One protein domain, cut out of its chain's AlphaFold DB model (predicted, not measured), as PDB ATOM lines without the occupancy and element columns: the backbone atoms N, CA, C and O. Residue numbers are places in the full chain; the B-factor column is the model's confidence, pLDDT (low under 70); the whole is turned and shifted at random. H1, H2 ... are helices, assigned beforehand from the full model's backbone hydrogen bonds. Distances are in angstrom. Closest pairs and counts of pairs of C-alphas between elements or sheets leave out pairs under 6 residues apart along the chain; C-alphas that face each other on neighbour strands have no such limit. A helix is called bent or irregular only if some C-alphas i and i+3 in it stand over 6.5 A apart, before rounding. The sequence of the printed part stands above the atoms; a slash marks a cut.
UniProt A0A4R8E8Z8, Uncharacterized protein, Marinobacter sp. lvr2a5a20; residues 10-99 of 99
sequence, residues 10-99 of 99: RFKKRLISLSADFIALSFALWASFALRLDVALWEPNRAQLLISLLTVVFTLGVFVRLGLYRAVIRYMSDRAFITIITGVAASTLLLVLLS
ATOM      1  N   ARG A  10      -5.366  14.721  24.918       66.00
ATOM      2  CA  ARG A  10      -5.344  15.702  23.811       66.00
ATOM      3  C   ARG A  10      -4.813  15.105  22.499       66.00
ATOM      4  O   ARG A  10      -5.163  15.558  21.415       66.00
ATOM      5  N   PHE A  11      -4.018  14.045  22.616       65.88
ATOM      6  CA  PHE A  11      -3.527  13.223  21.522       65.88
ATOM      7  C   PHE A  11      -4.626  12.472  20.751       65.88
ATOM      8  O   PHE A  11      -4.623  12.487  19.528       65.88
ATOM      9  N   LYS A  12      -5.602  11.865  21.438       68.88
ATOM     10  CA  LYS A  12      -6.718  11.131  20.818       68.88
ATOM     11  C   LYS A  12      -7.648  12.065  20.042       68.88
ATOM     12  O   LYS A  12      -8.014  11.745  18.921       68.88
ATOM     13  N   LYS A  13      -7.965  13.247  20.590       69.00
ATOM     14  CA  LYS A  13      -8.759  14.268  19.872       69.00
ATOM     15  C   LYS A  13      -8.052  14.734  18.597       69.00
ATOM     16  O   LYS A  13      -8.683  14.870  17.559       69.00
ATOM     17  N   ARG A  14      -6.727  14.894  18.664       71.94
ATOM     18  CA  ARG A  14      -5.902  15.216  17.496       71.94
ATOM     19  C   ARG A  14      -5.890  14.089  16.468       71.94
ATOM     20  O   ARG A  14      -5.968  14.382  15.283       71.94
ATOM     21  N   LEU A  15      -5.804  12.834  16.912       75.81
ATOM     22  CA  LEU A  15      -5.845  11.680  16.017       75.81
ATOM     23  C   LEU A  15      -7.183  11.609  15.272       75.81
ATOM     24  O   LEU A  15      -7.181  11.413  14.070       75.81
ATOM     25  N   ILE A  16      -8.301  11.852  15.967       79.12
ATOM     26  CA  ILE A  16      -9.645  11.857  15.366       79.12
ATOM     27  C   ILE A  16      -9.752  12.919  14.268       79.12
ATOM     28  O   ILE A  16     -10.171  12.592  13.164       79.12
ATOM     29  N   SER A  17      -9.339  14.164  14.534       79.81
ATOM     30  CA  SER A  17      -9.360  15.220  13.510       79.81
ATOM     31  C   SER A  17      -8.441  14.901  12.333       79.81
ATOM     32  O   SER A  17      -8.816  15.124  11.194       79.81
ATOM     33  N   LEU A  18      -7.259  14.337  12.594       81.62
ATOM     34  CA  LEU A  18      -6.309  13.979  11.541       81.62
ATOM     35  C   LEU A  18      -6.826  12.823  10.674       81.62
ATOM     36  O   LEU A  18      -6.678  12.856   9.458       81.62
ATOM     37  N   SER A  19      -7.464  11.821  11.283       81.19
ATOM     38  CA  SER A  19      -8.131  10.736  10.560       81.19
ATOM     39  C   SER A  19      -9.327  11.240   9.755       81.19
ATOM     40  O   SER A  19      -9.499  10.817   8.616       81.19
ATOM     41  N   ALA A  20     -10.125  12.157  10.310       84.12
ATOM     42  CA  ALA A  20     -11.239  12.772   9.595       84.12
ATOM     43  C   ALA A  20     -10.750  13.581   8.383       84.12
ATOM     44  O   ALA A  20     -11.261  13.382   7.285       84.12
ATOM     45  N   ASP A  21      -9.715  14.409   8.553       85.00
ATOM     46  CA  ASP A  21      -9.120  15.189   7.464       85.00
ATOM     47  C   ASP A  21      -8.472  14.288   6.409       85.00
ATOM     48  O   ASP A  21      -8.593  14.565   5.220       85.00
ATOM     49  N   PHE A  22      -7.829  13.184   6.805       84.19
ATOM     50  CA  PHE A  22      -7.302  12.198   5.857       84.19
ATOM     51  C   PHE A  22      -8.421  11.621   4.982       84.19
ATOM     52  O   PHE A  22      -8.313  11.654   3.761       84.19
ATOM     53  N   ILE A  23      -9.517  11.157   5.593       86.69
ATOM     54  CA  ILE A  23     -10.666  10.604   4.862       86.69
ATOM     55  C   ILE A  23     -11.293  11.673   3.960       86.69
ATOM     56  O   ILE A  23     -11.543  11.408   2.786       86.69
ATOM     57  N   ALA A  24     -11.506  12.884   4.480       85.88
ATOM     58  CA  ALA A  24     -12.113  13.981   3.737       85.88
ATOM     59  C   ALA A  24     -11.249  14.432   2.552       85.88
ATOM     60  O   ALA A  24     -11.774  14.605   1.457       85.88
ATOM     61  N   LEU A  25      -9.933  14.585   2.733       86.88
ATOM     62  CA  LEU A  25      -9.010  14.965   1.660       86.88
ATOM     63  C   LEU A  25      -8.879  13.864   0.609       86.88
ATOM     64  O   LEU A  25      -8.903  14.162  -0.585       86.88
ATOM     65  N   SER A  26      -8.771  12.599   1.026       83.94
ATOM     66  CA  SER A  26      -8.757  11.466   0.099       83.94
ATOM     67  C   SER A  26     -10.048  11.399  -0.717       83.94
ATOM     68  O   SER A  26      -9.985  11.253  -1.937       83.94
ATOM     69  N   PHE A  27     -11.206  11.570  -0.072       85.56
ATOM     70  CA  PHE A  27     -12.497  11.601  -0.755       85.56
ATOM     71  C   PHE A  27     -12.633  12.815  -1.677       85.56
ATOM     72  O   PHE A  27     -13.044  12.658  -2.819       85.56
ATOM     73  N   ALA A  28     -12.240  14.011  -1.233       86.31
ATOM     74  CA  ALA A  28     -12.306  15.230  -2.034       86.31
ATOM     75  C   ALA A  28     -11.422  15.150  -3.287       86.31
ATOM     76  O   ALA A  28     -11.844  15.577  -4.359       86.31
ATOM     77  N   LEU A  29     -10.218  14.576  -3.179       85.31
ATOM     78  CA  LEU A  29      -9.354  14.347  -4.338       85.31
ATOM     79  C   LEU A  29      -9.955  13.315  -5.289       85.31
ATOM     80  O   LEU A  29     -10.002  13.564  -6.491       85.31
ATOM     81  N   TRP A  30     -10.450  12.192  -4.764       84.00
ATOM     82  CA  TRP A  30     -11.112  11.181  -5.585       84.00
ATOM     83  C   TRP A  30     -12.339  11.755  -6.307       84.00
ATOM     84  O   TRP A  30     -12.447  11.618  -7.522       84.00
ATOM     85  N   ALA A  31     -13.201  12.481  -5.592       82.31
ATOM     86  CA  ALA A  31     -14.386  13.128  -6.145       82.31
ATOM     87  C   ALA A  31     -14.024  14.203  -7.178       82.31
ATOM     88  O   ALA A  31     -14.656  14.276  -8.224       82.31
ATOM     89  N   SER A  32     -12.980  15.002  -6.935       83.06
ATOM     90  CA  SER A  32     -12.483  15.989  -7.901       83.06
ATOM     91  C   SER A  32     -12.058  15.330  -9.215       83.06
ATOM     92  O   SER A  32     -12.438  15.797 -10.285       83.06
ATOM     93  N   PHE A  33     -11.336  14.205  -9.160       80.00
ATOM     94  CA  PHE A  33     -10.963  13.461 -10.366       80.00
ATOM     95  C   PHE A  33     -12.152  12.763 -11.035       80.00
ATOM     96  O   PHE A  33     -12.242  12.807 -12.261       80.00
ATOM     97  N   ALA A  34     -13.063  12.174 -10.258       81.88
ATOM     98  CA  ALA A  34     -14.278  11.541 -10.772       81.88
ATOM     99  C   ALA A  34     -15.170  12.550 -11.515       81.88
ATOM    100  O   ALA A  34     -15.576  12.295 -12.646       81.88
ATOM    101  N   LEU A  35     -15.387  13.731 -10.924       82.00
ATOM    102  CA  LEU A  35     -16.143  14.829 -11.531       82.00
ATOM    103  C   LEU A  35     -15.420  15.426 -12.743       82.00
ATOM    104  O   LEU A  35     -16.049  15.710 -13.753       82.00
ATOM    105  N   ARG A  36     -14.094  15.606 -12.677       80.75
ATOM    106  CA  ARG A  36     -13.317  16.185 -13.788       80.75
ATOM    107  C   ARG A  36     -13.313  15.298 -15.032       80.75
ATOM    108  O   ARG A  36     -13.153  15.806 -16.137       80.75
ATOM    109  N   LEU A  37     -13.372  13.983 -14.845       77.69
ATOM    110  CA  LEU A  37     -13.301  13.008 -15.929       77.69
ATOM    111  C   LEU A  37     -14.686  12.525 -16.384       77.69
ATOM    112  O   LEU A  37     -14.733  11.719 -17.305       77.69
ATOM    113  N   ASP A  38     -15.778  12.993 -15.759       73.44
ATOM    114  CA  ASP A  38     -17.151  12.498 -15.965       73.44
ATOM    115  C   ASP A  38     -17.274  10.962 -15.836       73.44
ATOM    116  O   ASP A  38     -18.138  10.317 -16.433       73.44
ATOM    117  N   VAL A  39     -16.406  10.342 -15.025       73.56
ATOM    118  CA  VAL A  39     -16.411   8.895 -14.765       73.56
ATOM    119  C   VAL A  39     -16.788   8.657 -13.307       73.56
ATOM    120  O   VAL A  39     -16.014   8.945 -12.395       73.56
ATOM    121  N   ALA A  40     -17.970   8.072 -13.091       62.91
ATOM    122  CA  ALA A  40     -18.532   7.820 -11.760       62.91
ATOM    123  C   ALA A  40     -17.666   6.894 -10.878       62.91
ATOM    124  O   ALA A  40     -17.657   7.029  -9.657       62.91
ATOM    125  N   LEU A  41     -16.920   5.969 -11.488       66.88
ATOM    126  CA  LEU A  41     -15.947   5.099 -10.824       66.88
ATOM    127  C   LEU A  41     -14.578   5.307 -11.466       66.88
ATOM    128  O   LEU A  41     -14.129   4.519 -12.295       66.88
ATOM    129  N   TRP A  42     -13.940   6.425 -11.129       69.25
ATOM    130  CA  TRP A  42     -12.593   6.693 -11.605       69.25
ATOM    131  C   TRP A  42     -11.602   5.702 -10.984       69.25
ATOM    132  O   TRP A  42     -11.380   5.716  -9.769       69.25
ATOM    133  N   GLU A  43     -11.000   4.864 -11.831       73.00
ATOM    134  CA  GLU A  43      -9.856   4.030 -11.470       73.00
ATOM    135  C   GLU A  43      -8.551   4.805 -11.700       73.00
ATOM    136  O   GLU A  43      -8.185   5.109 -12.842       73.00
ATOM    137  N   PRO A  44      -7.830   5.164 -10.629       70.06
ATOM    138  CA  PRO A  44      -6.642   5.985 -10.753       70.06
ATOM    139  C   PRO A  44      -5.456   5.175 -11.292       70.06
ATOM    140  O   PRO A  44      -5.094   4.122 -10.764       70.06
ATOM    141  N   ASN A  45      -4.778   5.709 -12.311       81.38
ATOM    142  CA  ASN A  45      -3.513   5.143 -12.786       81.38
ATOM    143  C   ASN A  45      -2.429   5.276 -11.690       81.38
ATOM    144  O   ASN A  45      -2.492   6.182 -10.855       81.38
ATOM    145  N   ARG A  46      -1.384   4.433 -11.704       81.81
ATOM    146  CA  ARG A  46      -0.311   4.417 -10.684       81.81
ATOM    147  C   ARG A  46       0.279   5.805 -10.419       81.81
ATOM    148  O   ARG A  46       0.501   6.157  -9.267       81.81
ATOM    149  N   ALA A  47       0.483   6.607 -11.465       83.00
ATOM    150  CA  ALA A  47       0.979   7.977 -11.333       83.00
ATOM    151  C   ALA A  47      -0.018   8.906 -10.611       83.00
ATOM    152  O   ALA A  47       0.379   9.686  -9.750       83.00
ATOM    153  N   GLN A  48      -1.314   8.800 -10.918       80.81
ATOM    154  CA  GLN A  48      -2.369   9.614 -10.301       80.81
ATOM    155  C   GLN A  48      -2.586   9.237  -8.831       80.81
ATOM    156  O   GLN A  48      -2.752  10.128  -7.995       80.81
ATOM    157  N   LEU A  49      -2.509   7.942  -8.502       82.38
ATOM    158  CA  LEU A  49      -2.488   7.460  -7.119       82.38
ATOM    159  C   LEU A  49      -1.312   8.044  -6.341       82.38
ATOM    160  O   LEU A  49      -1.499   8.548  -5.235       82.38
ATOM    161  N   LEU A  50      -0.108   8.003  -6.918       86.38
ATOM    162  CA  LEU A  50       1.104   8.471  -6.251       86.38
ATOM    163  C   LEU A  50       1.054   9.981  -5.989       86.38
ATOM    164  O   LEU A  50       1.360  10.421  -4.884       86.38
ATOM    165  N   ILE A  51       0.604  10.763  -6.977       87.19
ATOM    166  CA  ILE A  51       0.413  12.214  -6.841       87.19
ATOM    167  C   ILE A  51      -0.633  12.515  -5.767       87.19
ATOM    168  O   ILE A  51      -0.354  13.295  -4.862       87.19
ATOM    169  N   SER A  52      -1.794  11.856  -5.813       84.62
ATOM    170  CA  SER A  52      -2.864  12.069  -4.830       84.62
ATOM    171  C   SER A  52      -2.398  11.738  -3.412       84.62
ATOM    172  O   SER A  52      -2.622  12.520  -2.490       84.62
ATOM    173  N   LEU A  53      -1.688  10.619  -3.232       85.94
ATOM    174  CA  LEU A  53      -1.140  10.221  -1.936       85.94
ATOM    175  C   LEU A  53      -0.109  11.233  -1.427       85.94
ATOM    176  O   LEU A  53      -0.181  11.645  -0.269       85.94
ATOM    177  N   LEU A  54       0.819  11.671  -2.285       88.62
ATOM    178  CA  LEU A  54       1.806  12.692  -1.933       88.62
ATOM    179  C   LEU A  54       1.135  14.010  -1.543       88.62
ATOM    180  O   LEU A  54       1.534  14.612  -0.548       88.62
ATOM    181  N   THR A  55       0.092  14.429  -2.260       88.56
ATOM    182  CA  THR A  55      -0.686  15.624  -1.920       88.56
ATOM    183  C   THR A  55      -1.360  15.482  -0.556       88.56
ATOM    184  O   THR A  55      -1.239  16.390   0.263       88.56
ATOM    185  N   VAL A  56      -2.019  14.354  -0.262       88.12
ATOM    186  CA  VAL A  56      -2.654  14.125   1.052       88.12
ATOM    187  C   VAL A  56      -1.616  14.151   2.172       88.12
ATOM    188  O   VAL A  56      -1.793  14.866   3.159       88.12
ATOM    189  N   VAL A  57      -0.511  13.415   2.020       88.56
ATOM    190  CA  VAL A  57       0.552  13.337   3.035       88.56
ATOM    191  C   VAL A  57       1.200  14.704   3.257       88.56
ATOM    192  O   VAL A  57       1.403  15.109   4.404       88.56
ATOM    193  N   PHE A  58       1.485  15.442   2.183       90.50
ATOM    194  CA  PHE A  58       2.067  16.777   2.268       90.50
ATOM    195  C   PHE A  58       1.118  17.759   2.962       90.50
ATOM    196  O   PHE A  58       1.524  18.424   3.916       90.50
ATOM    197  N   THR A  59      -0.155  17.802   2.560       85.56
ATOM    198  CA  THR A  59      -1.172  18.671   3.171       85.56
ATOM    199  C   THR A  59      -1.366  18.361   4.652       85.56
ATOM    200  O   THR A  59      -1.352  19.271   5.482       85.56
ATOM    201  N   LEU A  60      -1.459  17.079   5.024       84.75
ATOM    202  CA  LEU A  60      -1.537  16.681   6.431       84.75
ATOM    203  C   LEU A  60      -0.286  17.101   7.210       84.75
ATOM    204  O   LEU A  60      -0.405  17.626   8.320       84.75
ATOM    205  N   GLY A  61       0.903  16.926   6.627       85.94
ATOM    206  CA  GLY A  61       2.165  17.383   7.210       85.94
ATOM    207  C   GLY A  61       2.182  18.895   7.451       85.94
ATOM    208  O   GLY A  61       2.563  19.343   8.538       85.94
ATOM    209  N   VAL A  62       1.697  19.680   6.485       87.19
ATOM    210  CA  VAL A  62       1.548  21.137   6.597       87.19
ATOM    211  C   VAL A  62       0.564  21.503   7.707       87.19
ATOM    212  O   VAL A  62       0.922  22.280   8.590       87.19
ATOM    213  N   PHE A  63      -0.631  20.910   7.751       82.12
ATOM    214  CA  PHE A  63      -1.626  21.190   8.798       82.12
ATOM    215  C   PHE A  63      -1.129  20.820  10.200       82.12
ATOM    216  O   PHE A  63      -1.407  21.521  11.180       82.12
ATOM    217  N   VAL A  64      -0.331  19.753  10.302       81.56
ATOM    218  CA  VAL A  64       0.348  19.381  11.544       81.56
ATOM    219  C   VAL A  64       1.384  20.432  11.945       81.56
ATOM    220  O   VAL A  64       1.392  20.838  13.111       81.56
ATOM    221  N   ARG A  65       2.230  20.899  11.014       82.94
ATOM    222  CA  ARG A  65       3.262  21.915  11.291       82.94
ATOM    223  C   ARG A  65       2.677  23.281  11.633       82.94
ATOM    224  O   ARG A  65       3.126  23.891  12.599       82.94
ATOM    225  N   LEU A  66       1.650  23.715  10.905       81.88
ATOM    226  CA  LEU A  66       0.902  24.945  11.186       81.88
ATOM    227  C   LEU A  66       0.181  24.883  12.539       81.88
ATOM    228  O   LEU A  66      -0.204  25.905  13.097       81.88
ATOM    229  N   GLY A  67       0.017  23.685  13.105       75.25
ATOM    230  CA  GLY A  67      -0.625  23.507  14.397       75.25
ATOM    231  C   GLY A  67      -2.131  23.734  14.344       75.25
ATOM    232  O   GLY A  67      -2.712  23.984  15.400       75.25
ATOM    233  N   LEU A  68      -2.757  23.594  13.167       76.00
ATOM    234  CA  LEU A  68      -4.198  23.765  12.963       76.00
ATOM    235  C   LEU A  68      -4.985  22.900  13.957       76.00
ATOM    236  O   LEU A  68      -5.797  23.397  14.730       76.00
ATOM    237  N   TYR A  69      -4.615  21.624  14.067       76.81
ATOM    238  CA  TYR A  69      -5.210  20.688  15.022       76.81
ATOM    239  C   TYR A  69      -5.047  21.125  16.485       76.81
ATOM    240  O   TYR A  69      -5.923  20.903  17.318       76.81
ATOM    241  N   ARG A  70      -3.915  21.761  16.817       69.31
ATOM    242  CA  ARG A  70      -3.643  22.288  18.161       69.31
ATOM    243  C   ARG A  70      -4.527  23.500  18.452       69.31
ATOM    244  O   ARG A  70      -4.979  23.643  19.584       69.31
ATOM    245  N   ALA A  71      -4.760  24.343  17.445       73.00
ATOM    246  CA  ALA A  71      -5.621  25.514  17.530       73.00
ATOM    247  C   ALA A  71      -7.094  25.112  17.664       73.00
ATOM    248  O   ALA A  71      -7.755  25.587  18.580       73.00
ATOM    249  N   VAL A  72      -7.575  24.164  16.854       73.56
ATOM    250  CA  VAL A  72      -8.947  23.636  16.948       73.56
ATOM    251  C   VAL A  72      -9.212  23.072  18.345       73.56
ATOM    252  O   VAL A  72     -10.165  23.472  19.000       73.56
ATOM    253  N   ILE A  73      -8.323  22.227  18.875       70.88
ATOM    254  CA  ILE A  73      -8.518  21.624  20.208       70.88
ATOM    255  C   ILE A  73      -8.399  22.653  21.347       70.88
ATOM    256  O   ILE A  73      -8.963  22.441  22.419       70.88
ATOM    257  N   ARG A  74      -7.641  23.742  21.159       71.81
ATOM    258  CA  ARG A  74      -7.430  24.767  22.195       71.81
ATOM    259  C   ARG A  74      -8.491  25.868  22.185       71.81
ATOM    260  O   ARG A  74      -8.811  26.370  23.257       71.81
ATOM    261  N   TYR A  75      -8.978  26.263  21.011       72.19
ATOM    262  CA  TYR A  75      -9.792  27.469  20.827       72.19
ATOM    263  C   TYR A  75     -11.218  27.190  20.354       72.19
ATOM    264  O   TYR A  75     -12.071  28.066  20.490       72.19
ATOM    265  N   MET A  76     -11.517  25.996  19.832       76.38
ATOM    266  CA  MET A  76     -12.891  25.647  19.485       76.38
ATOM    267  C   MET A  76     -13.664  25.345  20.770       76.38
ATOM    268  O   MET A  76     -13.394  24.359  21.455       76.38
ATOM    269  N   SER A  77     -14.601  26.228  21.121       75.94
ATOM    270  CA  SER A  77     -15.492  26.015  22.259       75.94
ATOM    271  C   SER A  77     -16.516  24.922  21.943       75.94
ATOM    272  O   SER A  77     -16.910  24.745  20.788       75.94
ATOM    273  N   ASP A  78     -17.010  24.232  22.974       75.12
ATOM    274  CA  ASP A  78     -18.072  23.225  22.816       75.12
ATOM    275  C   ASP A  78     -19.318  23.818  22.129       75.12
ATOM    276  O   ASP A  78     -19.987  23.144  21.347       75.12
ATOM    277  N   ARG A  79     -19.593  25.115  22.348       78.81
ATOM    278  CA  ARG A  79     -20.672  25.828  21.651       78.81
ATOM    279  C   ARG A  79     -20.410  25.967  20.155       78.81
ATOM    280  O   ARG A  79     -21.320  25.705  19.380       78.81
ATOM    281  N   ALA A  80     -19.195  26.335  19.746       81.75
ATOM    282  CA  ALA A  80     -18.852  26.464  18.329       81.75
ATOM    283  C   ALA A  80     -19.041  25.133  17.584       81.75
ATOM    284  O   ALA A  80     -19.585  25.114  16.485       81.75
ATOM    285  N   PHE A  81     -18.659  24.021  18.216       79.75
ATOM    286  CA  PHE A  81     -18.854  22.687  17.655       79.75
ATOM    287  C   PHE A  81     -20.336  22.360  17.419       79.75
ATOM    288  O   PHE A  81     -20.705  21.943  16.323       79.75
ATOM    289  N   ILE A  82     -21.190  22.600  18.422       82.62
ATOM    290  CA  ILE A  82     -22.638  22.376  18.304       82.62
ATOM    291  C   ILE A  82     -23.228  23.260  17.201       82.62
ATOM    292  O   ILE A  82     -23.955  22.745  16.358       82.62
ATOM    293  N   THR A  83     -22.863  24.547  17.157       86.75
ATOM    294  CA  THR A  83     -23.342  25.485  16.132       86.75
ATOM    295  C   THR A  83     -23.005  25.012  14.719       86.75
ATOM    296  O   THR A  83     -23.873  25.042  13.846       86.75
ATOM    297  N   ILE A  84     -21.773  24.535  14.491       87.50
ATOM    298  CA  ILE A  84     -21.347  24.003  13.188       87.50
ATOM    299  C   ILE A  84     -22.198  22.793  12.803       87.50
ATOM    300  O   ILE A  84     -22.738  22.766  11.701       87.50
ATOM    301  N   ILE A  85     -22.369  21.821  13.705       88.50
ATOM    302  CA  ILE A  85     -23.174  20.622  13.425       88.50
ATOM    303  C   ILE A  85     -24.611  20.999  13.083       88.50
ATOM    304  O   ILE A  85     -25.142  20.525  12.082       88.50
ATOM    305  N   THR A  86     -25.242  21.860  13.884       89.56
ATOM    306  CA  THR A  86     -26.624  22.281  13.635       89.56
ATOM    307  C   THR A  86     -26.764  23.039  12.321       89.56
ATOM    308  O   THR A  86     -27.721  22.806  11.590       89.56
ATOM    309  N   GLY A  87     -25.798  23.903  11.991       93.50
ATOM    310  CA  GLY A  87     -25.794  24.645  10.734       93.50
ATOM    311  C   GLY A  87     -25.645  23.722   9.528       93.50
ATOM    312  O   GLY A  87     -26.432  23.811   8.594       93.50
ATOM    313  N   VAL A  88     -24.693  22.784   9.574       92.12
ATOM    314  CA  VAL A  88     -24.499  21.788   8.509       92.12
ATOM    315  C   VAL A  88     -25.734  20.904   8.363       92.12
ATOM    316  O   VAL A  88     -26.197  20.708   7.247       92.12
ATOM    317  N   ALA A  89     -26.312  20.415   9.462       93.06
ATOM    318  CA  ALA A  89     -27.527  19.604   9.418       93.06
ATOM    319  C   ALA A  89     -28.701  20.360   8.776       93.06
ATOM    320  O   ALA A  89     -29.377  19.807   7.913       93.06
ATOM    321  N   ALA A  90     -28.910  21.626   9.146       95.75
ATOM    322  CA  ALA A  90     -29.948  22.464   8.551       95.75
ATOM    323  C   ALA A  90     -29.712  22.698   7.049       95.75
ATOM    324  O   ALA A  90     -30.639  22.533   6.258       95.75
ATOM    325  N   SER A  91     -28.478  23.015   6.644       93.06
ATOM    326  CA  SER A  91     -28.118  23.189   5.231       93.06
ATOM    327  C   SER A  91     -28.319  21.909   4.420       93.06
ATOM    328  O   SER A  91     -28.870  21.962   3.325       93.06
ATOM    329  N   THR A  92     -27.918  20.754   4.959       92.19
ATOM    330  CA  THR A  92     -28.109  19.454   4.301       92.19
ATOM    331  C   THR A  92     -29.590  19.101   4.186       92.19
ATOM    332  O   THR A  92     -30.012  18.637   3.134       92.19
ATOM    333  N   LEU A  93     -30.396  19.351   5.224       96.00
ATOM    334  CA  LEU A  93     -31.847  19.146   5.162       96.00
ATOM    335  C   LEU A  93     -32.488  20.017   4.082       96.00
ATOM    336  O   LEU A  93     -33.298  19.526   3.304       96.00
ATOM    337  N   LEU A  94     -32.105  21.291   4.010       96.44
ATOM    338  CA  LEU A  94     -32.608  22.209   2.995       96.44
ATOM    339  C   LEU A  94     -32.203  21.770   1.582       96.44
ATOM    340  O   LEU A  94     -33.035  21.814   0.682       96.44
ATOM    341  N   LEU A  95     -30.963  21.305   1.397       92.69
ATOM    342  CA  LEU A  95     -30.500  20.756   0.123       92.69
ATOM    343  C   LEU A  95     -31.334  19.541  -0.296       92.69
ATOM    344  O   LEU A  95     -31.823  19.528  -1.414       92.69
ATOM    345  N   VAL A  96     -31.538  18.572   0.601       93.94
ATOM    346  CA  VAL A  96     -32.318  17.349   0.324       93.94
ATOM    347  C   VAL A  96     -33.786  17.653   0.022       93.94
ATOM    348  O   VAL A  96     -34.409  16.945  -0.756       93.94
ATOM    349  N   LEU A  97     -34.356  18.693   0.634       94.94
ATOM    350  CA  LEU A  97     -35.730  19.117   0.351       94.94
ATOM    351  C   LEU A  97     -35.873  19.827  -1.006       94.94
ATOM    352  O   LEU A  97     -36.977  19.871  -1.542       94.94
ATOM    353  N   LEU A  98     -34.792  20.422  -1.523       91.62
ATOM    354  CA  LEU A  98     -34.773  21.160  -2.792       91.62
ATOM    355  C   LEU A  98     -34.236  20.341  -3.978       91.62
ATOM    356  O   LEU A  98     -34.489  20.731  -5.117       91.62
ATOM    357  N   SER A  99     -33.468  19.278  -3.719       76.88
ATOM    358  CA  SER A  99     -32.909  18.351  -4.714       76.88
ATOM    359  C   SER A  99     -33.905  17.272  -5.109       76.88
ATOM    360  O   SER A  99     -34.027  17.015  -6.324       76.88
TER     361      SER A  99
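What this domain is: This is residues 10 to 99 of the 99 residues of an uncharacterized protein of Marinobacter sp. lvr2a5a20 (UniProt A0A4R8E8Z8). You will see a loose hairpin of two long helices, H1 and H2, which cross at a slant and touch along part of their lengths; the short helix H3 packs on the beginning of H1, and beyond it a third long helix, H4, sticks out as an arm with residues 78 to 80 and 82 to 98 standing free. The printed part has 90 residues with four named helices, in the order H1, H2, H3, H4, and no named strand, and its class is all helix. The whole is loose, with a radius of gyration of the C-alphas of 16.4 A, and its outline is flat, spanning 43 by 40 by 18 A.

How they stand to each other: Begin at Arg 10, where H1, residues 10 to 36, starts. Look next at H2, residues 46 to 66, which forms a helical hairpin with H1. They touch with residues 18 to 29 of H1 and 52 to 60 of H2 alone, and their closest C-alphas, those of Leu 25 and Val 56, are 6.4 A apart. They run opposite ways at a steep tilt of 37 degrees, only just past shallow. Then find H3, residues 68 to 75, which touches H1 at residues 10 to 18 of H1 alone; the closest C-alphas, of Arg 14 and Tyr 69, are 6.0 A apart. H1 and H3 run opposite ways at a steep tilt of 50 degrees. H2 and H3 are close but not clearly touching, their closest C-alphas, of Phe 63 and Tyr 69, being 7.2 A apart. Last comes H4, residues 78 to 98, which is apart from H1, H2 and H3. In H1, H2, H3 and H4 every O i to N i+4 pair is within hydrogen-bond range.

Where its parts are: Find C-alpha 10 at (-5.344, 15.702, 23.811); from there H1 runs 38.4 A to C-alpha 36 at (-13.317, 16.185, -13.788). H2 begins at C-alpha 46, at (-0.311, 4.417, -10.684), and measures 30.0 A from first to last C-alpha. H3 is 8 residues long and measures 10.3 A. H4 runs 30.6 A and ends at C-alpha 98, at (-34.773, 21.160, -2.792). No helix is bent.

The domain as a whole: The two C-alphas farthest apart are those of Arg 46 and Arg 79, at 43.8 A. Residues 75 to 80 and 82 to 99 stand free, and the body without them spans 41 by 24 by 16 A. The printed part has no cut and ends at Ser 99, the chain's last residue. The links from H2 to H3 and from H3 to H4 are tight, and the link from H1 to H2, 9 residues, is short. The mean pLDDT of the printed part is 81.9; look for values under 70 at residues 10 to 13, residues 40 to 42 and residue 70.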